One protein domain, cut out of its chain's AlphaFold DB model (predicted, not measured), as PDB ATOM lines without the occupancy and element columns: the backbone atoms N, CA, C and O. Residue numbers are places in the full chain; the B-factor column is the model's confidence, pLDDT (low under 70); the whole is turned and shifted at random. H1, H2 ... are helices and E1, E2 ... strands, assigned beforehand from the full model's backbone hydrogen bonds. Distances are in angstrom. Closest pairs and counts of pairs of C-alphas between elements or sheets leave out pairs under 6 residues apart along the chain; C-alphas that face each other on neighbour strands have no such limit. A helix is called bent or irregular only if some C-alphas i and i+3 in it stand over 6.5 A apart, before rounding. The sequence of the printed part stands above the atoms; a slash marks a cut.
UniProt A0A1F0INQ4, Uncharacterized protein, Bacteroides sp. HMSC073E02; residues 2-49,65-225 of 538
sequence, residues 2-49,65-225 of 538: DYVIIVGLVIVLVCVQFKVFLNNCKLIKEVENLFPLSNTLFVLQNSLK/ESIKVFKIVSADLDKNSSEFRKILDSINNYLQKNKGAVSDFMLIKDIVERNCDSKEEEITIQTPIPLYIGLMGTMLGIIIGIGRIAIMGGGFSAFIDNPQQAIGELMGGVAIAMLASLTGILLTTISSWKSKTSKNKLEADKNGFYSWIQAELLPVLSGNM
ATOM      1  N   ASP A   2     145.452 187.745 142.677       54.44
ATOM      2  CA  ASP A   2     144.558 188.577 141.863       54.44
ATOM      3  C   ASP A   2     143.611 187.815 140.928       54.44
ATOM      4  O   ASP A   2     142.467 188.228 140.753       54.44
ATOM      5  N   TYR A   3     144.013 186.645 140.424       65.81
ATOM      6  CA  TYR A   3     143.116 185.751 139.679       65.81
ATOM      7  C   TYR A   3     142.073 185.061 140.570       65.81
ATOM      8  O   TYR A   3     141.031 184.636 140.080       65.81
ATOM      9  N   VAL A   4     142.310 184.982 141.884       70.88
ATOM     10  CA  VAL A   4     141.440 184.256 142.825       70.88
ATOM     11  C   VAL A   4     140.075 184.938 142.962       70.88
ATOM     12  O   VAL A   4     139.060 184.256 143.062       70.88
ATOM     13  N   ILE A   5     140.029 186.273 142.895       73.06
ATOM     14  CA  ILE A   5     138.784 187.049 143.015       73.06
ATOM     15  C   ILE A   5     137.914 186.880 141.760       73.06
ATOM     16  O   ILE A   5     136.711 186.649 141.871       73.06
ATOM     17  N   ILE A   6     138.519 186.941 140.568       71.75
ATOM     18  CA  ILE A   6     137.814 186.781 139.284       71.75
ATOM     19  C   ILE A   6     137.305 185.344 139.136       71.75
ATOM     20  O   ILE A   6     136.142 185.131 138.797       71.75
ATOM     21  N   VAL A   7     138.148 184.360 139.456       77.88
ATOM     22  CA  VAL A   7     137.766 182.942 139.457       77.88
ATOM     23  C   VAL A   7     136.646 182.684 140.468       77.88
ATOM     24  O   VAL A   7     135.666 182.029 140.125       77.88
ATOM     25  N   GLY A   8     136.728 183.249 141.677       81.50
ATOM     26  CA  GLY A   8     135.673 183.134 142.687       81.50
ATOM     27  C   GLY A   8     134.329 183.707 142.223       81.50
ATOM     28  O   GLY A   8     133.295 183.061 142.386       81.50
ATOM     29  N   LEU A   9     134.334 184.879 141.581       79.25
ATOM     30  CA  LEU A   9     133.119 185.515 141.064       79.25
ATOM     31  C   LEU A   9     132.495 184.706 139.916       79.25
ATOM     32  O   LEU A   9     131.279 184.506 139.883       79.25
ATOM     33  N   VAL A  10     133.319 184.173 139.013       80.75
ATOM     34  CA  VAL A  10     132.852 183.311 137.918       80.75
ATOM     35  C   VAL A  10     132.285 181.990 138.441       80.75
ATOM     36  O   VAL A  10     131.240 181.553 137.961       80.75
ATOM     37  N   ILE A  11     132.889 181.391 139.470       83.50
ATOM     38  CA  ILE A  11     132.338 180.198 140.129       83.50
ATOM     39  C   ILE A  11     130.953 180.497 140.718       83.50
ATOM     40  O   ILE A  11     130.032 179.706 140.525       83.50
ATOM     41  N   VAL A  12     130.767 181.650 141.369       85.75
ATOM     42  CA  VAL A  12     129.450 182.063 141.886       85.75
ATOM     43  C   VAL A  12     128.428 182.204 140.754       85.75
ATOM     44  O   VAL A  12     127.320 181.682 140.875       85.75
ATOM     45  N   LEU A  13     128.794 182.835 139.633       85.12
ATOM     46  CA  LEU A  13     127.915 182.957 138.462       85.12
ATOM     47  C   LEU A  13     127.523 181.588 137.888       85.12
ATOM     48  O   LEU A  13     126.343 181.352 137.629       85.12
ATOM     49  N   VAL A  14     128.479 180.666 137.756       85.19
ATOM     50  CA  VAL A  14     128.227 179.295 137.284       85.19
ATOM     51  C   VAL A  14     127.340 178.521 138.269       85.19
ATOM     52  O   VAL A  14     126.407 177.836 137.849       85.19
ATOM     53  N   CYS A  15     127.540 178.670 139.582       87.00
ATOM     54  CA  CYS A  15     126.661 178.074 140.593       87.00
ATOM     55  C   CYS A  15     125.223 178.612 140.503       87.00
ATOM     56  O   CYS A  15     124.269 177.840 140.633       87.00
ATOM     57  N   VAL A  16     125.048 179.913 140.252       86.31
ATOM     58  CA  VAL A  16     123.722 180.521 140.058       86.31
ATOM     59  C   VAL A  16     123.069 180.004 138.771       86.31
ATOM     60  O   VAL A  16     121.908 179.596 138.817       86.31
ATOM     61  N   GLN A  17     123.805 179.926 137.655       87.12
ATOM     62  CA  GLN A  17     123.317 179.319 136.405       87.12
ATOM     63  C   GLN A  17     122.862 177.871 136.620       87.12
ATOM     64  O   GLN A  17     121.782 177.485 136.171       87.12
ATOM     65  N   PHE A  18     123.648 177.082 137.355       87.44
ATOM     66  CA  PHE A  18     123.324 175.691 137.653       87.44
ATOM     67  C   PHE A  18     122.084 175.565 138.546       87.44
ATOM     68  O   PHE A  18     121.228 174.717 138.302       87.44
ATOM     69  N   LYS A  19     121.923 176.448 139.541       87.62
ATOM     70  CA  LYS A  19     120.722 176.494 140.390       87.62
ATOM     71  C   LYS A  19     119.461 176.806 139.578       87.62
ATOM     72  O   LYS A  19     118.444 176.139 139.764       87.62
ATOM     73  N   VAL A  20     119.530 177.782 138.670       84.94
ATOM     74  CA  VAL A  20     118.414 178.132 137.774       84.94
ATOM     75  C   VAL A  20     118.094 176.970 136.831       84.94
ATOM     76  O   VAL A  20     116.928 176.611 136.678       84.94
ATOM     77  N   PHE A  21     119.114 176.319 136.271       83.25
ATOM     78  CA  PHE A  21     118.942 175.137 135.427       83.25
ATOM     79  C   PHE A  21     118.285 173.967 136.170       83.25
ATOM     80  O   PHE A  21     117.369 173.340 135.638       83.25
ATOM     81  N   LEU A  22     118.697 173.688 137.411       83.38
ATOM     82  CA  LEU A  22     118.066 172.659 138.239       83.38
ATOM     83  C   LEU A  22     116.598 172.981 138.525       83.38
ATOM     84  O   LEU A  22     115.767 172.074 138.503       83.38
ATOM     85  N   ASN A  23     116.274 174.252 138.774       83.31
ATOM     86  CA  ASN A  23     114.895 174.679 138.984       83.31
ATOM     87  C   ASN A  23     114.048 174.473 137.720       83.31
ATOM     88  O   ASN A  23     112.992 173.848 137.794       83.31
ATOM     89  N   ASN A  24     114.562 174.880 136.556       81.88
ATOM     90  CA  ASN A  24     113.878 174.659 135.282       81.88
ATOM     91  C   ASN A  24     113.721 173.155 134.986       81.88
ATOM     92  O   ASN A  24     112.660 172.686 134.594       81.88
ATOM     93  N   CYS A  25     114.741 172.342 135.278       79.38
ATOM     94  CA  CYS A  25     114.663 170.888 135.136       79.38
ATOM     95  C   CYS A  25     113.616 170.222 136.038       79.38
ATOM     96  O   CYS A  25     113.123 169.155 135.654       79.38
ATOM     97  N   LYS A  26     113.324 170.794 137.216       79.56
ATOM     98  CA  LYS A  26     112.253 170.336 138.114       79.56
ATOM     99  C   LYS A  26     110.882 170.704 137.556       79.56
ATOM    100  O   LYS A  26     110.066 169.804 137.406       79.56
ATOM    101  N   LEU A  27     110.688 171.964 137.164       75.75
ATOM    102  CA  LEU A  27     109.457 172.448 136.522       75.75
ATOM    103  C   LEU A  27     109.115 171.641 135.263       75.75
ATOM    104  O   LEU A  27     107.995 171.169 135.106       75.75
ATOM    105  N   ILE A  28     110.110 171.377 134.413       77.62
ATOM    106  CA  ILE A  28     109.951 170.542 133.214       77.62
ATOM    107  C   ILE A  28     109.473 169.122 133.572       77.62
ATOM    108  O   ILE A  28     108.618 168.573 132.886       77.62
ATOM    109  N   LYS A  29     109.987 168.529 134.659       74.44
ATOM    110  CA  LYS A  29     109.598 167.176 135.098       74.44
ATOM    111  C   LYS A  29     108.200 167.140 135.728       74.44
ATOM    112  O   LYS A  29     107.524 166.117 135.655       74.44
ATOM    113  N   GLU A  30     107.789 168.232 136.359       73.31
ATOM    114  CA  GLU A  30     106.450 168.405 136.922       73.31
ATOM    115  C   GLU A  30     105.398 168.526 135.812       73.31
ATOM    116  O   GLU A  30     104.383 167.839 135.857       73.31
ATOM    117  N   VAL A  31     105.699 169.292 134.758       71.31
ATOM    118  CA  VAL A  31     104.840 169.407 133.568       71.31
ATOM    119  C   VAL A  31     104.807 168.111 132.749       71.31
ATOM    120  O   VAL A  31     103.759 167.730 132.243       71.31
ATOM    121  N   GLU A  32     105.914 167.374 132.662       71.56
ATOM    122  CA  GLU A  32     105.946 166.067 131.986       71.56
ATOM    123  C   GLU A  32     105.022 165.024 132.635       71.56
ATOM    124  O   GLU A  32     104.512 164.151 131.942       71.56
ATOM    125  N   ASN A  33     104.788 165.115 133.948       68.44
ATOM    126  CA  ASN A  33     103.911 164.205 134.696       68.44
ATOM    127  C   ASN A  33     102.608 164.893 135.131       68.44
ATOM    128  O   ASN A  33     102.009 164.512 136.139       68.44
ATOM    129  N   LEU A  34     102.190 165.938 134.407       71.38
ATOM    130  CA  LEU A  34     101.012 166.725 134.759       71.38
ATOM    131  C   LEU A  34      99.753 165.854 134.750       71.38
ATOM    132  O   LEU A  34      98.987 165.884 135.710       71.38
ATOM    133  N   PHE A  35      99.568 165.060 133.694       67.44
ATOM    134  CA  PHE A  35      98.418 164.179 133.528       67.44
ATOM    135  C   PHE A  35      98.742 162.756 133.999       67.44
ATOM    136  O   PHE A  35      99.757 162.189 133.583       67.44
ATOM    137  N   PRO A  36      97.886 162.133 134.826       64.12
ATOM    138  CA  PRO A  36      98.012 160.714 135.107       64.12
ATOM    139  C   PRO A  36      97.625 159.880 133.876       64.12
ATOM    140  O   PRO A  36      96.850 160.326 133.028       64.12
ATOM    141  N   LEU A  37      98.121 158.639 133.789       56.22
ATOM    142  CA  LEU A  37      97.651 157.698 132.765       56.22
ATOM    143  C   LEU A  37      96.126 157.526 132.874       56.22
ATOM    144  O   LEU A  37      95.603 157.323 133.971       56.22
ATOM    145  N   SER A  38      95.428 157.526 131.732       51.72
ATOM    146  CA  SER A  38      93.956 157.488 131.630       51.72
ATOM    147  C   SER A  38      93.271 156.382 132.453       51.72
ATOM    148  O   SER A  38      92.108 156.519 132.810       51.72
ATOM    149  N   ASN A  39      93.992 155.322 132.829       51.53
ATOM    150  CA  ASN A  39      93.495 154.211 133.647       51.53
ATOM    151  C   ASN A  39      93.231 154.550 135.129       51.53
ATOM    152  O   ASN A  39      92.741 153.688 135.857       51.53
ATOM    153  N   THR A  40      93.565 155.752 135.612       54.66
ATOM    154  CA  THR A  40      93.318 156.151 137.016       54.66
ATOM    155  C   THR A  40      92.157 157.132 137.194       54.66
ATOM    156  O   THR A  40      91.918 157.590 138.315       54.66
ATOM    157  N   LEU A  41      91.482 157.506 136.104       58.88
ATOM    158  CA  LEU A  41      90.383 158.470 136.103       58.88
ATOM    159  C   LEU A  41      89.047 157.739 136.027       58.88
ATOM    160  O   LEU A  41      88.814 156.948 135.117       58.88
ATOM    161  N   PHE A  42      88.163 158.033 136.979       59.66
ATOM    162  CA  PHE A  42      86.845 157.416 137.071       59.66
ATOM    163  C   PHE A  42      85.764 158.490 137.174       59.66
ATOM    164  O   PHE A  42      85.934 159.516 137.839       59.66
ATOM    165  N   VAL A  43      84.627 158.238 136.531       58.56
ATOM    166  CA  VAL A  43      83.423 159.055 136.687       58.56
ATOM    167  C   VAL A  43      82.591 158.448 137.811       58.56
ATOM    168  O   VAL A  43      82.090 157.332 137.693       58.56
ATOM    169  N   LEU A  44      82.451 159.174 138.916       57.50
ATOM    170  CA  LEU A  44      81.643 158.759 140.055       57.50
ATOM    171  C   LEU A  44      80.254 159.390 139.935       57.50
ATOM    172  O   LEU A  44      80.114 160.611 139.831       57.50
ATOM    173  N   GLN A  45      79.226 158.544 139.923       52.50
ATOM    174  CA  GLN A  45      77.826 158.945 139.866       52.50
ATOM    175  C   GLN A  45      77.250 158.930 141.283       52.50
ATOM    176  O   GLN A  45      76.955 157.864 141.818       52.50
ATOM    177  N   ASN A  46      77.073 160.102 141.891       49.25
ATOM    178  CA  ASN A  46      76.410 160.217 143.188       49.25
ATOM    179  C   ASN A  46      74.990 160.760 143.020       49.25
ATOM    180  O   ASN A  46      74.769 161.802 142.406       49.25
ATOM    181  N   SER A  47      74.022 160.060 143.607       32.94
ATOM    182  CA  SER A  47      72.687 160.591 143.878       32.94
ATOM    183  C   SER A  47      72.808 161.544 145.071       32.94
ATOM    184  O   SER A  47      73.076 161.108 146.193       32.94
ATOM    185  N   LEU A  48      72.701 162.856 144.834       39.62
ATOM    186  CA  LEU A  48      72.544 163.798 145.940       39.62
ATOM    187  C   LEU A  48      71.082 163.739 146.391       39.62
ATOM    188  O   LEU A  48      70.186 164.156 145.662       39.62
ATOM    189  N   LYS A  49      70.847 163.233 147.606       36.25
ATOM    190  CA  LYS A  49      69.717 163.702 148.411       36.25
ATOM    191  C   LYS A  49      70.076 165.118 148.852       36.25
ATOM    192  O   LYS A  49      70.956 165.280 149.698       36.25
ATOM    193  N   GLU A  65      62.649 161.726 142.261       39.50
ATOM    194  CA  GLU A  65      63.756 160.923 141.756       39.50
ATOM    195  C   GLU A  65      65.049 161.731 141.879       39.50
ATOM    196  O   GLU A  65      65.215 162.808 141.307       39.50
ATOM    197  N   SER A  66      65.959 161.208 142.691       37.41
ATOM    198  CA  SER A  66      67.213 161.856 143.033       37.41
ATOM    199  C   SER A  66      68.078 162.092 141.793       37.41
ATOM    200  O   SER A  66      68.436 161.145 141.083       37.41
ATOM    201  N   ILE A  67      68.445 163.349 141.559       43.16
ATOM    202  CA  ILE A  67      69.236 163.778 140.407       43.16
ATOM    203  C   ILE A  67      70.663 163.214 140.522       43.16
ATOM    204  O   ILE A  67      71.369 163.419 141.512       43.16
ATOM    205  N   LYS A  68      71.093 162.492 139.483       48.94
ATOM    206  CA  LYS A  68      72.428 161.884 139.362       48.94
ATOM    207  C   LYS A  68      73.475 162.966 139.059       48.94
ATOM    208  O   LYS A  68      73.449 163.562 137.986       48.94
ATOM    209  N   VAL A  69      74.401 163.210 139.986       49.91
ATOM    210  CA  VAL A  69      75.527 164.145 139.831       49.91
ATOM    211  C   VAL A  69      76.787 163.372 139.455       49.91
ATOM    212  O   VAL A  69      77.153 162.414 140.135       49.91
ATOM    213  N   PHE A  70      77.459 163.804 138.389       57.38
ATOM    214  CA  PHE A  70      78.721 163.218 137.938       57.38
ATOM    215  C   PHE A  70      79.894 164.032 138.477       57.38
ATOM    216  O   PHE A  70      79.941 165.250 138.305       57.38
ATOM    217  N   LYS A  71      80.840 163.354 139.127       58.50
ATOM    218  CA  LYS A  71      82.109 163.930 139.577       58.50
ATOM    219  C   LYS A  71      83.247 163.081 139.035       58.50
ATOM    220  O   LYS A  71      83.222 161.862 139.173       58.50
ATOM    221  N   ILE A  72      84.256 163.716 138.457       59.97
ATOM    222  CA  ILE A  72      85.485 163.032 138.076       59.97
ATOM    223  C   ILE A  72      86.342 162.885 139.334       59.97
ATOM    224  O   ILE A  72      86.636 163.871 140.021       59.97
ATOM    225  N   VAL A  73      86.724 161.651 139.642       57.88
ATOM    226  CA  VAL A  73      87.591 161.305 140.770       57.88
ATOM    227  C   VAL A  73      88.809 160.573 140.220       57.88
ATOM    228  O   VAL A  73      88.678 159.620 139.452       57.88
ATOM    229  N   SER A  74      90.005 161.017 140.605       56.66
ATOM    230  CA  SER A  74      91.233 160.266 140.358       56.66
ATOM    231  C   SER A  74      91.516 159.330 141.536       56.66
ATOM    232  O   SER A  74      91.387 159.719 142.696       56.66
ATOM    233  N   ALA A  75      91.892 158.083 141.243       48.31
ATOM    234  CA  ALA A  75      92.154 157.062 142.264       48.31
ATOM    235  C   ALA A  75      93.449 157.295 143.069       48.31
ATOM    236  O   ALA A  75      93.637 156.674 144.109       48.31
ATOM    237  N   ASP A  76      94.327 158.195 142.613       50.19
ATOM    238  CA  ASP A  76      95.603 158.517 143.263       50.19
ATOM    239  C   ASP A  76      95.760 160.044 143.412       50.19
ATOM    240  O   ASP A  76      96.516 160.700 142.698       50.19
ATOM    241  N   LEU A  77      94.957 160.650 144.293       51.44
ATOM    242  CA  LEU A  77      94.963 162.098 144.560       51.44
ATOM    243  C   LEU A  77      96.299 162.611 145.131       51.44
ATOM    244  O   LEU A  77      96.597 163.790 144.943       51.44
ATOM    245  N   ASP A  78      97.100 161.742 145.756       46.78
ATOM    246  CA  ASP A  78      98.365 162.099 146.416       46.78
ATOM    247  C   ASP A  78      99.580 162.103 145.469       46.78
ATOM    248  O   ASP A  78     100.576 162.765 145.763       46.78
ATOM    249  N   LYS A  79      99.518 161.416 144.316       51.00
ATOM    250  CA  LYS A  79     100.574 161.465 143.279       51.00
ATOM    251  C   LYS A  79     100.323 162.468 142.154       51.00
ATOM    252  O   LYS A  79     101.209 162.681 141.329       51.00
ATOM    253  N   ASN A  80      99.132 163.056 142.092       57.41
ATOM    254  CA  ASN A  80      98.779 163.993 141.032       57.41
ATOM    255  C   ASN A  80      99.387 165.378 141.280       57.41
ATOM    256  O   ASN A  80      99.377 165.881 142.406       57.41
ATOM    257  N   SER A  81      99.878 166.008 140.210       63.16
ATOM    258  CA  SER A  81     100.389 167.382 140.246       63.16
ATOM    259  C   SER A  81      99.340 168.353 140.815       63.16
ATOM    260  O   SER A  81      98.125 168.171 140.648       63.16
ATOM    261  N   SER A  82      99.794 169.398 141.514       69.56
ATOM    262  CA  SER A  82      98.896 170.375 142.151       69.56
ATOM    263  C   SER A  82      98.002 171.087 141.124       69.56
ATOM    264  O   SER A  82      96.860 171.456 141.403       69.56
ATOM    265  N   GLU A  83      98.519 171.217 139.910       71.69
ATOM    266  CA  GLU A  83      97.925 171.796 138.720       71.69
ATOM    267  C   GLU A  83      96.825 170.901 138.143       71.69
ATOM    268  O   GLU A  83      95.730 171.393 137.869       71.69
ATOM    269  N   PHE A  84      97.045 169.587 138.038       77.38
ATOM    270  CA  PHE A  84      96.003 168.667 137.576       77.38
ATOM    271  C   PHE A  84      94.798 168.642 138.520       77.38
ATOM    272  O   PHE A  84      93.655 168.598 138.065       77.38
ATOM    273  N   ARG A  85      95.022 168.768 139.835       75.75
ATOM    274  CA  ARG A  85      93.926 168.912 140.813       75.75
ATOM    275  C   ARG A  85      93.100 170.179 140.561       75.75
ATOM    276  O   ARG A  85      91.878 170.109 140.595       75.75
ATOM    277  N   LYS A  86      93.739 171.307 140.224       77.75
ATOM    278  CA  LYS A  86      93.031 172.554 139.858       77.75
ATOM    279  C   LYS A  86      92.210 172.401 138.578       77.75
ATOM    280  O   LYS A  86      91.086 172.906 138.515       77.75
ATOM    281  N   ILE A  87      92.750 171.703 137.576       81.31
ATOM    282  CA  ILE A  87      92.029 171.375 136.337       81.31
ATOM    283  C   ILE A  87      90.800 170.522 136.675       81.31
ATOM    284  O   ILE A  87      89.686 170.863 136.281       81.31
ATOM    285  N   LEU A  88      90.982 169.470 137.475       79.81
ATOM    286  CA  LEU A  88      89.913 168.560 137.875       79.81
ATOM    287  C   LEU A  88      88.813 169.266 138.675       79.81
ATOM    288  O   LEU A  88      87.633 169.062 138.401       79.81
ATOM    289  N   ASP A  89      89.179 170.119 139.630       80.75
ATOM    290  CA  ASP A  89      88.226 170.900 140.424       80.75
ATOM    291  C   ASP A  89      87.453 171.902 139.559       80.75
ATOM    292  O   ASP A  89      86.246 172.067 139.733       80.75
ATOM    293  N   SER A  90      88.117 172.529 138.583       80.62
ATOM    294  CA  SER A  90      87.475 173.452 137.640       80.62
ATOM    295  C   SER A  90      86.470 172.729 136.741       80.62
ATOM    296  O   SER A  90      85.340 173.194 136.589       80.62
ATOM    297  N   ILE A  91      86.846 171.558 136.212       81.62
ATOM    298  CA  ILE A  91      85.950 170.705 135.421       81.62
ATOM    299  C   ILE A  91      84.788 170.209 136.292       81.62
ATOM    300  O   ILE A  91      83.634 170.316 135.894       81.62
ATOM    301  N   ASN A  92      85.056 169.731 137.507       79.81
ATOM    302  CA  ASN A  92      84.021 169.249 138.423       79.81
ATOM    303  C   ASN A  92      83.028 170.353 138.815       79.81
ATOM    304  O   ASN A  92      81.823 170.108 138.837       79.81
ATOM    305  N   ASN A  93      83.502 171.571 139.079       80.00
ATOM    306  CA  ASN A  93      82.641 172.719 139.365       80.00
ATOM    307  C   ASN A  93      81.792 173.098 138.138       80.00
ATOM    308  O   ASN A  93      80.596 173.352 138.268       80.00
ATOM    309  N   TYR A  94      82.382 173.066 136.937       77.75
ATOM    310  CA  TYR A  94      81.652 173.266 135.684       77.75
ATOM    311  C   TYR A  94      80.541 172.221 135.495       77.75
ATOM    312  O   TYR A  94      79.388 172.593 135.273       77.75
ATOM    313  N   LEU A  95      80.854 170.933 135.665       74.75
ATOM    314  CA  LEU A  95      79.884 169.837 135.564       74.75
ATOM    315  C   LEU A  95      78.786 169.938 136.638       74.75
ATOM    316  O   LEU A  95      77.618 169.667 136.364       74.75
ATOM    317  N   GLN A  96      79.131 170.374 137.854       70.81
ATOM    318  CA  GLN A  96      78.179 170.536 138.955       70.81
ATOM    319  C   GLN A  96      77.251 171.745 138.774       70.81
ATOM    320  O   GLN A  96      76.103 171.692 139.220       70.81
ATOM    321  N   LYS A  97      77.718 172.828 138.145       68.94
ATOM    322  CA  LYS A  97      76.890 174.007 137.848       68.94
ATOM    323  C   LYS A  97      76.008 173.820 136.616       68.94
ATOM    324  O   LYS A  97      74.913 174.365 136.585       68.94
ATOM    325  N   ASN A  98      76.445 173.024 135.641       65.38
ATOM    326  CA  ASN A  98      75.723 172.784 134.385       65.38
ATOM    327  C   ASN A  98      74.957 171.444 134.380       65.38
ATOM    328  O   ASN A  98      74.814 170.801 133.339       65.38
ATOM    329  N   LYS A  99      74.456 171.006 135.545       59.50
ATOM    330  CA  LYS A  99      73.673 169.765 135.687       59.50
ATOM    331  C   LYS A  99      72.456 169.774 134.750       59.50
ATOM    332  O   LYS A  99      71.616 170.660 134.834       59.50
ATOM    333  N   GLY A 100      72.351 168.755 133.893       51.16
ATOM    334  CA  GLY A 100      71.204 168.542 132.997       51.16
ATOM    335  C   GLY A 100      71.237 169.328 131.676       51.16
ATOM    336  O   GLY A 100      70.385 169.090 130.817       51.16
ATOM    337  N   ALA A 101      72.237 170.193 131.476       52.25
ATOM    338  CA  ALA A 101      72.569 170.762 130.173       52.25
ATOM    339  C   ALA A 101      73.558 169.854 129.421       52.25
ATOM    340  O   ALA A 101      74.301 169.080 130.031       52.25
ATOM    341  N   VAL A 102      73.582 169.953 128.089       53.06
ATOM    342  CA  VAL A 102      74.607 169.291 127.271       53.06
ATOM    343  C   VAL A 102      75.961 169.875 127.672       53.06
ATOM    344  O   VAL A 102      76.197 171.066 127.484       53.06
ATOM    345  N   SER A 103      76.832 169.063 128.273       62.84
ATOM    346  CA  SER A 103      78.194 169.504 128.584       62.84
ATOM    347  C   SER A 103      78.955 169.768 127.297       62.84
ATOM    348  O   SER A 103      79.065 168.888 126.442       62.84
ATOM    349  N   ASP A 104      79.492 170.979 127.184       71.38
ATOM    350  CA  ASP A 104      80.266 171.387 126.026       71.38
ATOM    351  C   ASP A 104      81.715 170.921 126.189       71.38
ATOM    352  O   ASP A 104      82.449 171.363 127.081       71.38
ATOM    353  N   PHE A 105      82.136 170.018 125.304       79.06
ATOM    354  CA  PHE A 105      83.523 169.583 125.225       79.06
ATOM    355  C   PHE A 105      84.479 170.761 125.017       79.06
ATOM    356  O   PHE A 105      85.578 170.725 125.564       79.06
ATOM    357  N   MET A 106      84.078 171.805 124.284       78.06
ATOM    358  CA  MET A 106      84.934 172.968 124.041       78.06
ATOM    359  C   MET A 106      85.231 173.745 125.319       78.06
ATOM    360  O   MET A 106      86.363 174.177 125.497       78.06
ATOM    361  N   LEU A 107      84.280 173.843 126.251       81.94
ATOM    362  CA  LEU A 107      84.526 174.477 127.550       81.94
ATOM    363  C   LEU A 107      85.444 173.629 128.435       81.94
ATOM    364  O   LEU A 107      86.345 174.158 129.081       81.94
ATOM    365  N   ILE A 108      85.256 172.305 128.448       82.62
ATOM    366  CA  ILE A 108      86.152 171.399 129.186       82.62
ATOM    367  C   ILE A 108      87.565 171.466 128.595       82.62
ATOM    368  O   ILE A 108      88.543 171.544 129.338       82.62
ATOM    369  N   LYS A 109      87.671 171.477 127.264       85.88
ATOM    370  CA  LYS A 109      88.928 171.622 126.537       85.88
ATOM    371  C   LYS A 109      89.611 172.949 126.873       85.88
ATOM    372  O   LYS A 109      90.769 172.912 127.272       85.88
ATOM    373  N   ASP A 110      88.895 174.070 126.812       85.69
ATOM    374  CA  ASP A 110      89.417 175.412 127.114       85.69
ATOM    375  C   ASP A 110      89.941 175.526 128.557       85.69
ATOM    376  O   ASP A 110      91.038 176.032 128.794       85.69
ATOM    377  N   ILE A 111      89.227 174.956 129.539       83.00
ATOM    378  CA  ILE A 111      89.701 174.894 130.933       83.00
ATOM    379  C   ILE A 111      91.042 174.152 131.023       83.00
ATOM    380  O   ILE A 111      91.935 174.574 131.763       83.00
ATOM    381  N   VAL A 112      91.189 173.043 130.298       85.00
ATOM    382  CA  VAL A 112      92.426 172.252 130.287       85.00
ATOM    383  C   VAL A 112      93.548 173.007 129.574       85.00
ATOM    384  O   VAL A 112      94.636 173.108 130.139       85.00
ATOM    385  N   GLU A 113      93.284 173.564 128.386       87.12
ATOM    386  CA  GLU A 113      94.265 174.317 127.587       87.12
ATOM    387  C   GLU A 113      94.785 175.516 128.373       87.12
ATOM    388  O   GLU A 113      95.983 175.599 128.621       87.12
ATOM    389  N   ARG A 114      93.905 176.351 128.935       84.06
ATOM    390  CA  ARG A 114      94.320 177.549 129.680       84.06
ATOM    391  C   ARG A 114      95.246 177.250 130.864       84.06
ATOM    392  O   ARG A 114      96.149 178.030 131.167       84.06
ATOM    393  N   ASN A 115      95.009 176.146 131.575       79.50
ATOM    394  CA  ASN A 115      95.860 175.749 132.700       79.50
ATOM    395  C   ASN A 115      97.197 175.146 132.233       79.50
ATOM    396  O   ASN A 115      98.208 175.341 132.908       79.50
ATOM    397  N   CYS A 116      97.215 174.441 131.097       82.00
ATOM    398  CA  CYS A 116      98.444 173.895 130.513       82.00
ATOM    399  C   CYS A 116      99.309 175.003 129.899       82.00
ATOM    400  O   CYS A 116     100.498 175.085 130.212       82.00
ATOM    401  N   ASP A 117      98.704 175.898 129.119       82.69
ATOM    402  CA  ASP A 117      99.375 176.994 128.414       82.69
ATOM    403  C   ASP A 117     100.093 177.922 129.394       82.69
ATOM    404  O   ASP A 117     101.263 178.251 129.206       82.69
ATOM    405  N   SER A 118      99.441 178.264 130.513       80.56
ATOM    406  CA  SER A 118     100.049 179.095 131.557       80.56
ATOM    407  C   SER A 118     101.333 178.479 132.134       80.56
ATOM    408  O   SER A 118     102.274 179.207 132.458       80.56
ATOM    409  N   LYS A 119     101.399 177.147 132.254       76.31
ATOM    410  CA  LYS A 119     102.585 176.435 132.754       76.31
ATOM    411  C   LYS A 119     103.643 176.223 131.677       76.31
ATOM    412  O   LYS A 119     104.840 176.276 131.967       76.31
ATOM    413  N   GLU A 120     103.225 176.021 130.435       80.56
ATOM    414  CA  GLU A 120     104.132 175.934 129.296       80.56
ATOM    415  C   GLU A 120     104.832 177.275 129.018       80.56
ATOM    416  O   GLU A 120     106.029 177.316 128.692       80.56
ATOM    417  N   GLU A 121     104.110 178.378 129.197       81.06
ATOM    418  CA  GLU A 121     104.636 179.733 129.078       81.06
ATOM    419  C   GLU A 121     105.693 180.021 130.157       81.06
ATOM    420  O   GLU A 121     106.771 180.526 129.835       81.06
ATOM    421  N   GLU A 122     105.471 179.584 131.402       78.12
ATOM    422  CA  GLU A 122     106.448 179.709 132.497       78.12
ATOM    423  C   GLU A 122     107.794 179.031 132.154       78.12
ATOM    424  O   GLU A 122     108.861 179.639 132.299       78.12
ATOM    425  N   ILE A 123     107.764 177.806 131.611       78.06
ATOM    426  CA  ILE A 123     108.975 177.091 131.158       78.06
ATOM    427  C   ILE A 123     109.646 177.829 129.991       78.06
ATOM    428  O   ILE A 123     110.879 177.916 129.915       78.06
ATOM    429  N   THR A 124     108.847 178.359 129.065       81.06
ATOM    430  CA  THR A 124     109.346 179.063 127.875       81.06
ATOM    431  C   THR A 124     110.081 180.350 128.266       81.06
ATOM    432  O   THR A 124     111.170 180.610 127.747       81.06
ATOM    433  N   ILE A 125     109.570 181.092 129.253       82.31
ATOM    434  CA  ILE A 125     110.206 182.302 129.799       82.31
ATOM    435  C   ILE A 125     111.477 181.966 130.599       82.31
ATOM    436  O   ILE A 125     112.456 182.715 130.546       82.31
ATOM    437  N   GLN A 126     111.502 180.844 131.327       79.00
ATOM    438  CA  GLN A 126     112.627 180.494 132.205       79.00
ATOM    439  C   GLN A 126     113.814 179.835 131.474       79.00
ATOM    440  O   GLN A 126     114.953 179.895 131.947       79.00
ATOM    441  N   THR A 127     113.577 179.245 130.300       82.25
ATOM    442  CA  THR A 127     114.597 178.541 129.504       82.25
ATOM    443  C   THR A 127     115.815 179.398 129.108       82.25
ATOM    444  O   THR A 127     116.930 178.903 129.281       82.25
ATOM    445  N   PRO A 128     115.685 180.657 128.639       85.31
ATOM    446  CA  PRO A 128     116.840 181.485 128.265       85.31
ATOM    447  C   PRO A 128     117.572 182.161 129.444       85.31
ATOM    448  O   PRO A 128     118.599 182.804 129.232       85.31
ATOM    449  N   ILE A 129     117.107 182.034 130.694       84.06
ATOM    450  CA  ILE A 129     117.703 182.752 131.841       84.06
ATOM    451  C   ILE A 129     119.182 182.386 132.098       84.06
ATOM    452  O   ILE A 129     119.978 183.304 132.317       84.06
ATOM    453  N   PRO A 130     119.618 181.106 132.052       84.44
ATOM    454  CA  PRO A 130     121.034 180.761 132.220       84.44
ATOM    455  C   PRO A 130     121.950 181.418 131.177       84.44
ATOM    456  O   PRO A 130     123.061 181.833 131.515       84.44
ATOM    457  N   LEU A 131     121.473 181.571 129.935       87.25
ATOM    458  CA  LEU A 131     122.180 182.291 128.875       87.25
ATOM    459  C   LEU A 131     122.344 183.775 129.222       87.25
ATOM    460  O   LEU A 131     123.448 184.305 129.111       87.25
ATOM    461  N   TYR A 132     121.282 184.437 129.694       88.56
ATOM    462  CA  TYR A 132     121.350 185.847 130.094       88.56
ATOM    463  C   TYR A 132     122.300 186.079 131.272       88.56
ATOM    464  O   TYR A 132     123.075 187.034 131.251       88.56
ATOM    465  N   ILE A 133     122.322 185.173 132.254       86.00
ATOM    466  CA  ILE A 133     123.287 185.224 133.364       86.00
ATOM    467  C   ILE A 133     124.723 185.030 132.845       86.00
ATOM    468  O   ILE A 133     125.644 185.694 133.319       86.00
ATOM    469  N   GLY A 134     124.931 184.159 131.848       84.62
ATOM    470  CA  GLY A 134     126.238 183.966 131.204       84.62
ATOM    471  C   GLY A 134     126.727 185.183 130.427       84.62
ATOM    472  O   GLY A 134     127.896 185.548 130.539       84.62
ATOM    473  N   LEU A 135     125.823 185.852 129.710       86.81
ATOM    474  CA  LEU A 135     126.115 187.089 128.986       86.81
ATOM    475  C   LEU A 135     126.394 188.255 129.947       86.81
ATOM    476  O   LEU A 135     127.326 189.030 129.738       86.81
ATOM    477  N   MET A 136     125.646 188.360 131.047       87.12
ATOM    478  CA  MET A 136     125.979 189.314 132.109       87.12
ATOM    479  C   MET A 136     127.344 189.008 132.734       87.12
ATOM    480  O   MET A 136     128.099 189.932 133.031       87.12
ATOM    481  N   GLY A 137     127.695 187.728 132.876       83.06
ATOM    482  CA  GLY A 137     128.998 187.295 133.370       83.06
ATOM    483  C   GLY A 137     130.170 187.729 132.489       83.06
ATOM    484  O   GLY A 137     131.179 188.195 133.018       83.06
ATOM    485  N   THR A 138     130.041 187.651 131.160       87.56
ATOM    486  CA  THR A 138     131.083 188.145 130.239       87.56
ATOM    487  C   THR A 138     131.223 189.657 130.298       87.56
ATOM    488  O   THR A 138     132.346 190.152 130.378       87.56
ATOM    489  N   MET A 139     130.106 190.387 130.341       87.31
ATOM    490  CA  MET A 139     130.119 191.844 130.501       87.31
ATOM    491  C   MET A 139     130.793 192.265 131.811       87.31
ATOM    492  O   MET A 139     131.675 193.123 131.803       87.31
ATOM    493  N   LEU A 140     130.444 191.623 132.929       83.81
ATOM    494  CA  LEU A 140     131.047 191.918 134.228       83.81
ATOM    495  C   LEU A 140     132.540 191.551 134.257       83.81
ATOM    496  O   LEU A 140     133.347 192.301 134.802       83.81
ATOM    497  N   GLY A 141     132.917 190.429 133.638       79.50
ATOM    498  CA  GLY A 141     134.308 189.991 133.521       79.50
ATOM    499  C   GLY A 141     135.179 190.978 132.740       79.50
ATOM    500  O   GLY A 141     136.292 191.280 133.168       79.50
ATOM    501  N   ILE A 142     134.654 191.545 131.648       82.31
ATOM    502  CA  ILE A 142     135.329 192.598 130.873       82.31
ATOM    503  C   ILE A 142     135.454 193.884 131.704       82.31
ATOM    504  O   ILE A 142     136.540 194.457 131.782       82.31
ATOM    505  N   ILE A 143     134.374 194.319 132.363       84.50
ATOM    506  CA  ILE A 143     134.363 195.538 133.193       84.50
ATOM    507  C   ILE A 143     135.380 195.431 134.336       84.50
ATOM    508  O   ILE A 143     136.149 196.365 134.565       84.50
ATOM    509  N   ILE A 144     135.427 194.292 135.030       79.31
ATOM    510  CA  ILE A 144     136.388 194.049 136.112       79.31
ATOM    511  C   ILE A 144     137.815 193.946 135.554       79.31
ATOM    512  O   ILE A 144     138.730 194.517 136.145       79.31
ATOM    513  N   GLY A 145     138.010 193.280 134.410       76.88
ATOM    514  CA  GLY A 145     139.315 193.160 133.751       76.88
ATOM    515  C   GLY A 145     139.923 194.514 133.376       76.88
ATOM    516  O   GLY A 145     141.084 194.774 133.684       76.88
ATOM    517  N   ILE A 146     139.128 195.414 132.790       78.88
ATOM    518  CA  ILE A 146     139.570 196.771 132.423       78.88
ATOM    519  C   ILE A 146     139.699 197.667 133.666       78.88
ATOM    520  O   ILE A 146     140.687 198.387 133.820       78.88
ATOM    521  N   GLY A 147     138.725 197.614 134.580       76.94
ATOM    522  CA  GLY A 147     138.700 198.451 135.784       76.94
ATOM    523  C   GLY A 147     139.877 198.191 136.727       76.94
ATOM    524  O   GLY A 147     140.381 199.119 137.360       76.94
ATOM    525  N   ARG A 148     140.374 196.951 136.788       71.81
ATOM    526  CA  ARG A 148     141.542 196.588 137.607       71.81
ATOM    527  C   ARG A 148     142.835 197.212 137.083       71.81
ATOM    528  O   ARG A 148     143.591 197.762 137.880       71.81
ATOM    529  N   ILE A 149     143.041 197.221 135.767       71.69
ATOM    530  CA  ILE A 149     144.186 197.892 135.131       71.69
ATOM    531  C   ILE A 149     144.125 199.405 135.393       71.69
ATOM    532  O   ILE A 149     145.128 200.015 135.762       71.69
ATOM    533  N   ALA A 150     142.933 199.999 135.287       70.31
ATOM    534  CA  ALA A 150     142.734 201.431 135.496       70.31
ATOM    535  C   ALA A 150     142.969 201.885 136.952       70.31
ATOM    536  O   ALA A 150     143.532 202.957 137.164       70.31
ATOM    537  N   ILE A 151     142.553 201.096 137.951       67.12
ATOM    538  CA  ILE A 151     142.568 201.507 139.370       67.12
ATOM    539  C   ILE A 151     143.825 201.025 140.111       67.12
ATOM    540  O   ILE A 151     144.365 201.756 140.937       67.12
ATOM    541  N   MET A 152     144.295 199.802 139.842       61.09
ATOM    542  CA  MET A 152     145.391 199.159 140.586       61.09
ATOM    543  C   MET A 152     146.715 199.120 139.824       61.09
ATOM    544  O   MET A 152     147.763 199.025 140.455       61.09
ATOM    545  N   GLY A 153     146.680 199.228 138.494       58.25
ATOM    546  CA  GLY A 153     147.882 199.244 137.663       58.25
ATOM    547  C   GLY A 153     148.623 200.580 137.656       58.25
ATOM    548  O   GLY A 153     149.779 200.603 137.272       58.25
ATOM    549  N   GLY A 154     148.008 201.681 138.101       60.62
ATOM    550  CA  GLY A 154     148.562 203.036 137.953       60.62
ATOM    551  C   GLY A 154     147.954 203.831 136.789       60.62
ATOM    552  O   GLY A 154     148.584 204.758 136.283       60.62
ATOM    553  N   GLY A 155     146.737 203.479 136.358       64.94
ATOM    554  CA  GLY A 155     146.009 204.171 135.293       64.94
ATOM    555  C   GLY A 155     146.456 203.781 133.883       64.94
ATOM    556  O   GLY A 155     147.174 202.804 133.675       64.94
ATOM    557  N   PHE A 156     146.034 204.566 132.888       64.50
ATOM    558  CA  PHE A 156     146.363 204.323 131.475       64.50
ATOM    559  C   PHE A 156     147.882 204.367 131.196       64.50
ATOM    560  O   PHE A 156     148.356 203.727 130.266       64.50
ATOM    561  N   SER A 157     148.660 205.054 132.038       59.03
ATOM    562  CA  SER A 157     150.130 205.108 131.995       59.03
ATOM    563  C   SER A 157     150.792 203.736 132.156       59.03
ATOM    564  O   SER A 157     151.718 203.413 131.422       59.03
ATOM    565  N   ALA A 158     150.271 202.875 133.031       61.91
ATOM    566  CA  ALA A 158     150.833 201.540 133.243       61.91
ATOM    567  C   ALA A 158     150.533 200.556 132.104       61.91
ATOM    568  O   ALA A 158     151.278 199.600 131.888       61.91
ATOM    569  N   PHE A 159     149.467 200.818 131.344       65.31
ATOM    570  CA  PHE A 159     149.163 200.096 130.112       65.31
ATOM    571  C   PHE A 159     150.181 200.408 129.000       65.31
ATOM    572  O   PHE A 159     150.448 199.553 128.160       65.31
ATOM    573  N   ILE A 160     150.766 201.613 129.015       67.69
ATOM    574  CA  ILE A 160     151.801 202.057 128.069       67.69
ATOM    575  C   ILE A 160     153.198 201.595 128.510       67.69
ATOM    576  O   ILE A 160     153.980 201.166 127.665       67.69
ATOM    577  N   ASP A 161     153.492 201.623 129.815       68.75
ATOM    578  CA  ASP A 161     154.815 201.262 130.346       68.75
ATOM    579  C   ASP A 161     155.070 199.745 130.396       68.75
ATOM    580  O   ASP A 161     156.200 199.309 130.186       68.75
ATOM    581  N   ASN A 162     154.046 198.917 130.654       70.00
ATOM    582  CA  ASN A 162     154.167 197.448 130.679       70.00
ATOM    583  C   ASN A 162     152.982 196.752 129.972       70.00
ATOM    584  O   ASN A 162     152.189 196.041 130.606       70.00
ATOM    585  N   PRO A 163     152.866 196.900 128.638       69.00
ATOM    586  CA  PRO A 163     151.723 196.406 127.870       69.00
ATOM    587  C   PRO A 163     151.568 194.882 127.937       69.00
ATOM    588  O   PRO A 163     150.445 194.391 128.029       69.00
ATOM    589  N   GLN A 164     152.664 194.109 127.956       73.56
ATOM    590  CA  GLN A 164     152.590 192.644 128.054       73.56
ATOM    591  C   GLN A 164     151.821 192.167 129.298       73.56
ATOM    592  O   GLN A 164     151.049 191.212 129.211       73.56
ATOM    593  N   GLN A 165     152.023 192.816 130.447       73.06
ATOM    594  CA  GLN A 165     151.440 192.372 131.713       73.06
ATOM    595  C   GLN A 165     149.968 192.782 131.827       73.06
ATOM    596  O   GLN A 165     149.127 191.960 132.191       73.06
ATOM    597  N   ALA A 166     149.633 194.004 131.406       71.31
ATOM    598  CA  ALA A 166     148.254 194.484 131.383       71.31
ATOM    599  C   ALA A 166     147.378 193.718 130.370       71.31
ATOM    600  O   ALA A 166     146.227 193.384 130.658       71.31
ATOM    601  N   ILE A 167     147.925 193.371 129.198       76.88
ATOM    602  CA  ILE A 167     147.220 192.553 128.197       76.88
ATOM    603  C   ILE A 167     147.022 191.116 128.705       76.88
ATOM    604  O   ILE A 167     145.954 190.539 128.490       76.88
ATOM    605  N   GLY A 168     148.011 190.544 129.400       76.81
ATOM    606  CA  GLY A 168     147.905 189.211 130.002       76.81
ATOM    607  C   GLY A 168     146.812 189.114 131.074       76.81
ATOM    608  O   GLY A 168     146.035 188.153 131.084       76.81
ATOM    609  N   GLU A 169     146.688 190.130 131.932       73.62
ATOM    610  CA  GLU A 169     145.626 190.201 132.946       73.62
ATOM    611  C   GLU A 169     144.233 190.374 132.324       73.62
ATOM    612  O   GLU A 169     143.296 189.666 132.711       73.62
ATOM    613  N   LEU A 170     144.105 191.233 131.305       76.56
ATOM    614  CA  LEU A 170     142.852 191.416 130.568       76.56
ATOM    615  C   LEU A 170     142.425 190.130 129.844       76.56
ATOM    616  O   LEU A 170     141.285 189.686 130.003       76.56
ATOM    617  N   MET A 171     143.328 189.501 129.081       80.75
ATOM    618  CA  MET A 171     143.021 188.258 128.363       80.75
ATOM    619  C   MET A 171     142.652 187.124 129.317       80.75
ATOM    620  O   MET A 171     141.726 186.367 129.027       80.75
ATOM    621  N   GLY A 172     143.316 187.026 130.471       78.56
ATOM    622  CA  GLY A 172     142.987 186.024 131.480       78.56
ATOM    623  C   GLY A 172     141.582 186.207 132.067       78.56
ATOM    624  O   GLY A 172     140.825 185.238 132.151       78.56
ATOM    625  N   GLY A 173     141.192 187.439 132.416       76.81
ATOM    626  CA  GLY A 173     139.846 187.732 132.927       76.81
ATOM    627  C   GLY A 173     138.741 187.462 131.900       76.81
ATOM    628  O   GLY A 173     137.713 186.865 132.229       76.81
ATOM    629  N   VAL A 174     138.982 187.824 130.638       82.62
ATOM    630  CA  VAL A 174     138.039 187.584 129.536       82.62
ATOM    631  C   VAL A 174     137.914 186.091 129.217       82.62
ATOM    632  O   VAL A 174     136.795 185.604 129.052       82.62
ATOM    633  N   ALA A 175     139.020 185.341 129.185       83.88
ATOM    634  CA  ALA A 175     138.999 183.902 128.909       83.88
ATOM    635  C   ALA A 175     138.175 183.123 129.949       83.88
ATOM    636  O   ALA A 175     137.359 182.273 129.590       83.88
ATOM    637  N   ILE A 176     138.325 183.455 131.235       79.44
ATOM    638  CA  ILE A 176     137.561 182.816 132.317       79.44
ATOM    639  C   ILE A 176     136.073 183.202 132.227       79.44
ATOM    640  O   ILE A 176     135.201 182.353 132.413       79.44
ATOM    641  N   ALA A 177     135.757 184.451 131.873       83.38
ATOM    642  CA  ALA A 177     134.374 184.889 131.693       83.38
ATOM    643  C   ALA A 177     133.696 184.240 130.464       83.38
ATOM    644  O   ALA A 177     132.505 183.924 130.512       83.38
ATOM    645  N   MET A 178     134.444 183.960 129.389       86.94
ATOM    646  CA  MET A 178     133.926 183.213 128.232       86.94
ATOM    647  C   MET A 178     133.511 181.782 128.597       86.94
ATOM    648  O   MET A 178     132.504 181.301 128.074       86.94
ATOM    649  N   LEU A 179     134.210 181.117 129.526       84.19
ATOM    650  CA  LEU A 179     133.810 179.788 130.016       84.19
ATOM    651  C   LEU A 179     132.448 179.818 130.734       84.19
ATOM    652  O   LEU A 179     131.665 178.875 130.608       84.19
ATOM    653  N   ALA A 180     132.121 180.914 131.426       83.19
ATOM    654  CA  ALA A 180     130.813 181.103 132.060       83.19
ATOM    655  C   ALA A 180     129.680 181.262 131.029       83.19
ATOM    656  O   ALA A 180     128.576 180.748 131.227       83.19
ATOM    657  N   SER A 181     129.948 181.938 129.908       89.00
ATOM    658  CA  SER A 181     128.991 182.056 128.798       89.00
ATOM    659  C   SER A 181     128.820 180.732 128.052       89.00
ATOM    660  O   SER A 181     127.691 180.307 127.811       89.00
ATOM    661  N   LEU A 182     129.918 180.014 127.790       87.38
ATOM    662  CA  LEU A 182     129.878 178.674 127.199       87.38
ATOM    663  C   LEU A 182     129.039 177.709 128.052       87.38
ATOM    664  O   LEU A 182     128.200 176.979 127.526       87.38
ATOM    665  N   THR A 183     129.216 177.756 129.376       86.88
ATOM    666  CA  THR A 183     128.420 176.967 130.328       86.88
ATOM    667  C   THR A 183     126.941 177.361 130.275       86.88
ATOM    668  O   THR A 183     126.078 176.487 130.186       86.88
ATOM    669  N   GLY A 184     126.630 178.661 130.236       86.56
ATOM    670  CA  GLY A 184     125.259 179.161 130.090       86.56
ATOM    671  C   GLY A 184     124.571 178.695 128.801       86.56
ATOM    672  O   GLY A 184     123.404 178.292 128.844       86.56
ATOM    673  N   ILE A 185     125.290 178.679 127.672       90.06
ATOM    674  CA  ILE A 185     124.788 178.165 126.387       90.06
ATOM    675  C   ILE A 185     124.497 176.666 126.495       90.06
ATOM    676  O   ILE A 185     123.381 176.250 126.191       90.06
ATOM    677  N   LEU A 186     125.446 175.864 126.991       87.56
ATOM    678  CA  LEU A 186     125.268 174.414 127.138       87.56
ATOM    679  C   LEU A 186     124.062 174.068 128.025       87.56
ATOM    680  O   LEU A 186     123.226 173.249 127.635       87.56
ATOM    681  N   LEU A 187     123.929 174.725 129.181       86.00
ATOM    682  CA  LEU A 187     122.784 174.544 130.081       86.00
ATOM    683  C   LEU A 187     121.462 174.926 129.395       86.00
ATOM    684  O   LEU A 187     120.475 174.200 129.515       86.00
ATOM    685  N   THR A 188     121.443 176.025 128.640       89.12
ATOM    686  CA  THR A 188     120.252 176.490 127.909       89.12
ATOM    687  C   THR A 188     119.864 175.538 126.776       89.12
ATOM    688  O   THR A 188     118.677 175.265 126.584       89.12
ATOM    689  N   THR A 189     120.837 174.974 126.055       87.06
ATOM    690  CA  THR A 189     120.598 173.984 124.994       87.06
ATOM    691  C   THR A 189     120.020 172.691 125.566       87.06
ATOM    692  O   THR A 189     118.998 172.213 125.072       87.06
ATOM    693  N   ILE A 190     120.608 172.160 126.646       86.38
ATOM    694  CA  ILE A 190     120.097 170.957 127.325       86.38
ATOM    695  C   ILE A 190     118.683 171.211 127.864       86.38
ATOM    696  O   ILE A 190     117.791 170.379 127.697       86.38
ATOM    697  N   SER A 191     118.457 172.380 128.468       84.81
ATOM    698  CA  SER A 191     117.147 172.772 128.986       84.81
ATOM    699  C   SER A 191     116.098 172.892 127.878       84.81
ATOM    700  O   SER A 191     114.975 172.424 128.052       84.81
ATOM    701  N   SER A 192     116.462 173.474 126.733       84.69
ATOM    702  CA  SER A 192     115.587 173.596 125.558       84.69
ATOM    703  C   SER A 192     115.202 172.233 124.986       84.69
ATOM    704  O   SER A 192     114.035 172.001 124.674       84.69
ATOM    705  N   TRP A 193     116.162 171.309 124.875       84.44
ATOM    706  CA  TRP A 193     115.888 169.943 124.424       84.44
ATOM    707  C   TRP A 193     114.946 169.214 125.377       84.44
ATOM    708  O   TRP A 193     113.938 168.670 124.933       84.44
ATOM    709  N   LYS A 194     115.224 169.270 126.684       81.62
ATOM    710  CA  LYS A 194     114.371 168.640 127.697       81.62
ATOM    711  C   LYS A 194     112.958 169.232 127.700       81.62
ATOM    712  O   LYS A 194     111.994 168.481 127.695       81.62
ATOM    713  N   SER A 195     112.841 170.561 127.630       81.94
ATOM    714  CA  SER A 195     111.559 171.271 127.531       81.94
ATOM    715  C   SER A 195     110.752 170.806 126.317       81.94
ATOM    716  O   SER A 195     109.583 170.462 126.454       81.94
ATOM    717  N   LYS A 196     111.382 170.684 125.142       82.75
ATOM    718  CA  LYS A 196     110.707 170.203 123.927       82.75
ATOM    719  C   LYS A 196     110.226 168.754 124.054       82.75
ATOM    720  O   LYS A 196     109.118 168.443 123.626       82.75
ATOM    721  N   THR A 197     111.030 167.875 124.651       82.25
ATOM    722  CA  THR A 197     110.627 166.483 124.902       82.25
ATOM    723  C   THR A 197     109.443 166.407 125.864       82.25
ATOM    724  O   THR A 197     108.475 165.706 125.572       82.25
ATOM    725  N   SER A 198     109.476 167.162 126.963       79.38
ATOM    726  CA  SER A 198     108.375 167.188 127.930       79.38
ATOM    727  C   SER A 198     107.111 167.835 127.357       79.38
ATOM    728  O   SER A 198     106.032 167.320 127.616       79.38
ATOM    729  N   LYS A 199     107.218 168.870 126.509       82.50
ATOM    730  CA  LYS A 199     106.077 169.431 125.756       82.50
ATOM    731  C   LYS A 199     105.419 168.383 124.859       82.50
ATOM    732  O   LYS A 199     104.212 168.196 124.912       82.50
ATOM    733  N   ASN A 200     106.210 167.631 124.091       81.56
ATOM    734  CA  ASN A 200     105.671 166.561 123.247       81.56
ATOM    735  C   ASN A 200     104.955 165.477 124.071       81.56
ATOM    736  O   ASN A 200     103.931 164.950 123.639       81.56
ATOM    737  N   LYS A 201     105.499 165.133 125.246       81.50
ATOM    738  CA  LYS A 201     104.891 164.156 126.154       81.50
ATOM    739  C   LYS A 201     103.596 164.686 126.779       81.50
ATOM    740  O   LYS A 201     102.592 163.982 126.744       81.50
ATOM    741  N   LEU A 202     103.602 165.938 127.241       82.75
ATOM    742  CA  LEU A 202     102.429 166.649 127.750       82.75
ATOM    743  C   LEU A 202     101.301 166.679 126.714       82.75
ATOM    744  O   LEU A 202     100.174 166.333 127.044       82.75
ATOM    745  N   GLU A 203     101.596 167.041 125.464       82.12
ATOM    746  CA  GLU A 203     100.600 167.073 124.384       82.12
ATOM    747  C   GLU A 203     100.013 165.687 124.091       82.12
ATOM    748  O   GLU A 203      98.807 165.550 123.873       82.12
ATOM    749  N   ALA A 204     100.840 164.638 124.125       81.94
ATOM    750  CA  ALA A 204     100.367 163.265 123.963       81.94
ATOM    751  C   ALA A 204      99.417 162.853 125.101       81.94
ATOM    752  O   ALA A 204      98.359 162.275 124.840       81.94
ATOM    753  N   ASP A 205      99.758 163.191 126.345       80.56
ATOM    754  CA  ASP A 205      98.944 162.851 127.515       80.56
ATOM    755  C   ASP A 205      97.667 163.714 127.593       80.56
ATOM    756  O   ASP A 205      96.593 163.196 127.906       80.56
ATOM    757  N   LYS A 206      97.736 164.991 127.191       83.31
ATOM    758  CA  LYS A 206      96.586 165.899 127.027       83.31
ATOM    759  C   LYS A 206      95.591 165.352 126.002       83.31
ATOM    760  O   LYS A 206      94.392 165.285 126.271       83.31
ATOM    761  N   ASN A 207      96.082 164.885 124.855       83.88
ATOM    762  CA  ASN A 207      95.242 164.234 123.851       83.88
ATOM    763  C   ASN A 207      94.616 162.936 124.379       83.88
ATOM    764  O   ASN A 207      93.430 162.698 124.148       83.88
ATOM    765  N   GLY A 208      95.369 162.136 125.141       81.44
ATOM    766  CA  GLY A 208      94.838 160.954 125.827       81.44
ATOM    767  C   GLY A 208      93.724 161.294 126.824       81.44
ATOM    768  O   GLY A 208      92.712 160.592 126.883       81.44
ATOM    769  N   PHE A 209      93.864 162.402 127.553       83.56
ATOM    770  CA  PHE A 209      92.835 162.921 128.452       83.56
ATOM    771  C   PHE A 209      91.589 163.404 127.692       83.56
ATOM    772  O   PHE A 209      90.469 163.083 128.090       83.56
ATOM    773  N   TYR A 210      91.751 164.099 126.562       83.94
ATOM    774  CA  TYR A 210      90.625 164.489 125.705       83.94
ATOM    775  C   TYR A 210      89.897 163.291 125.104       83.94
ATOM    776  O   TYR A 210      88.668 163.270 125.109       83.94
ATOM    777  N   SER A 211      90.630 162.277 124.640       84.25
ATOM    778  CA  SER A 211      90.028 161.027 124.170       84.25
ATOM    779  C   SER A 211      89.257 160.324 125.286       84.25
ATOM    780  O   SER A 211      88.152 159.853 125.042       84.25
ATOM    781  N   TRP A 212      89.778 160.309 126.518       84.56
ATOM    782  CA  TRP A 212      89.052 159.770 127.671       84.56
ATOM    783  C   TRP A 212      87.786 160.579 127.986       84.56
ATOM    784  O   TRP A 212      86.723 159.994 128.171       84.56
ATOM    785  N   ILE A 213      87.849 161.917 127.966       81.56
ATOM    786  CA  ILE A 213      86.654 162.763 128.119       81.56
ATOM    787  C   ILE A 213      85.613 162.409 127.049       81.56
ATOM    788  O   ILE A 213      84.438 162.244 127.359       81.56
ATOM    789  N   GLN A 214      86.023 162.271 125.792       78.25
ATOM    790  CA  GLN A 214      85.103 161.995 124.691       78.25
ATOM    791  C   GLN A 214      84.540 160.571 124.700       78.25
ATOM    792  O   GLN A 214      83.395 160.384 124.297       78.25
ATOM    793  N   ALA A 215      85.321 159.586 125.141       77.81
ATOM    794  CA  ALA A 215      84.924 158.181 125.148       77.81
ATOM    795  C   ALA A 215      84.149 157.782 126.412       77.81
ATOM    796  O   ALA A 215      83.228 156.978 126.324       77.81
ATOM    797  N   GLU A 216      84.496 158.355 127.566       72.38
ATOM    798  CA  GLU A 216      84.003 157.894 128.868       72.38
ATOM    799  C   GLU A 216      83.121 158.937 129.568       72.38
ATOM    800  O   GLU A 216      82.113 158.595 130.181       72.38
ATOM    801  N   LEU A 217      83.451 160.230 129.464       76.38
ATOM    802  CA  LEU A 217      82.713 161.289 130.163       76.38
ATOM    803  C   LEU A 217      81.515 161.798 129.346       76.38
ATOM    804  O   LEU A 217      80.391 161.822 129.845       76.38
ATOM    805  N   LEU A 218      81.727 162.205 128.089       71.81
ATOM    806  CA  LEU A 218      80.675 162.782 127.245       71.81
ATOM    807  C   LEU A 218      79.521 161.810 126.970       71.81
ATOM    808  O   LEU A 218      78.378 162.258 127.059       71.81
ATOM    809  N   PRO A 219      79.730 160.508 126.686       69.38
ATOM    810  CA  PRO A 219      78.629 159.572 126.463       69.38
ATOM    811  C   PRO A 219      77.776 159.376 127.719       69.38
ATOM    812  O   PRO A 219      76.553 159.305 127.636       69.38
ATOM    813  N   VAL A 220      78.400 159.391 128.900       64.69
ATOM    814  CA  VAL A 220      77.703 159.316 130.194       64.69
ATOM    815  C   VAL A 220      76.914 160.602 130.494       64.69
ATOM    816  O   VAL A 220      75.826 160.541 131.068       64.69
ATOM    817  N   LEU A 221      77.408 161.765 130.055       63.22
ATOM    818  CA  LEU A 221      76.707 163.052 130.170       63.22
ATOM    819  C   LEU A 221      75.586 163.229 129.123       63.22
ATOM    820  O   LEU A 221      74.567 163.845 129.426       63.22
ATOM    821  N   SER A 222      75.754 162.688 127.912       54.28
ATOM    822  CA  SER A 222      74.823 162.801 126.768       54.28
ATOM    823  C   SER A 222      73.771 161.692 126.699       54.28
ATOM    824  O   SER A 222      72.667 161.931 126.208       54.28
ATOM    825  N   GLY A 223      74.030 160.523 127.295       53.09
ATOM    826  CA  GLY A 223      73.028 159.473 127.539       53.09
ATOM    827  C   GLY A 223      71.857 159.929 128.425       53.09
ATOM    828  O   GLY A 223      70.877 159.211 128.599       53.09
ATOM    829  N   ASN A 224      71.931 161.158 128.935       51.84
ATOM    830  CA  ASN A 224      70.934 161.853 129.730       51.84
ATOM    831  C   ASN A 224      70.016 162.781 128.911       51.84
ATOM    832  O   ASN A 224      69.432 163.695 129.483       51.84
ATOM    833  N   MET A 225      69.811 162.559 127.606       44.47
ATOM    834  CA  MET A 225      68.761 163.275 126.852       44.47
ATOM    835  C   MET A 225      67.374 163.138 127.519       44.47
ATOM    836  O   MET A 225      66.590 164.085 127.529       44.47
TER     837      MET A 225
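Overview. This is residues 2 to 49 and 65 to 225 of the 538 residues of an uncharacterized protein of Bacteroides sp. HMSC073E02 (UniProt A0A1F0INQ4). This is a long, thin rod of helices: H6 runs along most of its length, with H1 beside it and H4 and H3 following one another along it, in a bundle of four helices. At one end the short H5 makes the turn between H4 and H6; toward the other, H2 folds back with H3 as a helical hairpin, and a two-stranded sheet, E1 and E2, packs on H2. The printed part has 209 residues with six named helices and two named strands, in the order H1 E1 E2 H2 H3 H4 H5 H6; the sheet is antiparallel, and the class is mostly helix. The whole is extended, with a radius of gyration of the C-alphas of 27.8 A and spans of 100 by 27 by 24 A.

Along the chain. Strand E1 is residues 41 to 47, 19.4 A long, and E2 is residues 68 to 74, 18.9 A. Helix H2 is residues 82 to 97, 22.7 A, and H3 is residues 105 to 126, 31.9 A. H4 is residues 129 to 152, 33.4 A, and H5 is residues 156 to 161, 9.1 A. H6, residues 163 to 222, is 83.9 A long and ends at C-alpha 222, (74.823, 162.801, 126.768). H6 has a kink of 27 degrees near residue 214 and is only just irregular: C-alphas 215 and 218 are 6.6 A apart. H1, residues 2 to 32, begins at C-alpha 2, (144.558, 188.577, 141.863), and is 45.8 A long.

Arrangement. E1 and E2 are antiparallel neighbours at 151 degrees, with N 44 and O 71 at 2.8 A and N 73 and O 42 at 2.9 A, within hydrogen-bond range. The closest C-alphas of E2 and H2, those of Lys 71 and Asn 92, are 5.8 A apart. H2 and H3 touch at Ile 87 and Val 112, their closest C-alphas, 6.1 A apart. H6 touches H4 at a shallow tilt of 15 degrees, opposite ways, closest at the C-alphas of Gly 134 and Ser 181, 4.1 A. H6 touches H1 at 7 degrees, a shallow tilt, the same way, closest at the C-alphas of Glu 32 and Ser 198, 4.9 A. H3 and H4 meet only through their link. H4 and H5 touch only at the corner. Every O i to N i+4 pair is within hydrogen-bond range in H2 and H5; the counts are 26 of 27 in H1, 17 of 18 in H3, 19 of 20 in H4 and 52 of 56 in H6.

Size, cuts and confidence. The two C-alphas farthest apart, those of Glu 65 and Asp 161, are 100.2 A apart. Residues 50 to 64 are cut out, and C-alphas 49 and 65 are 9.4 A apart across the cut. Of the links that are printed whole, none is long. The mean pLDDT of the printed part is 73.7, and 62 residues are under 70, among them 35 to 49 and 65 to 82.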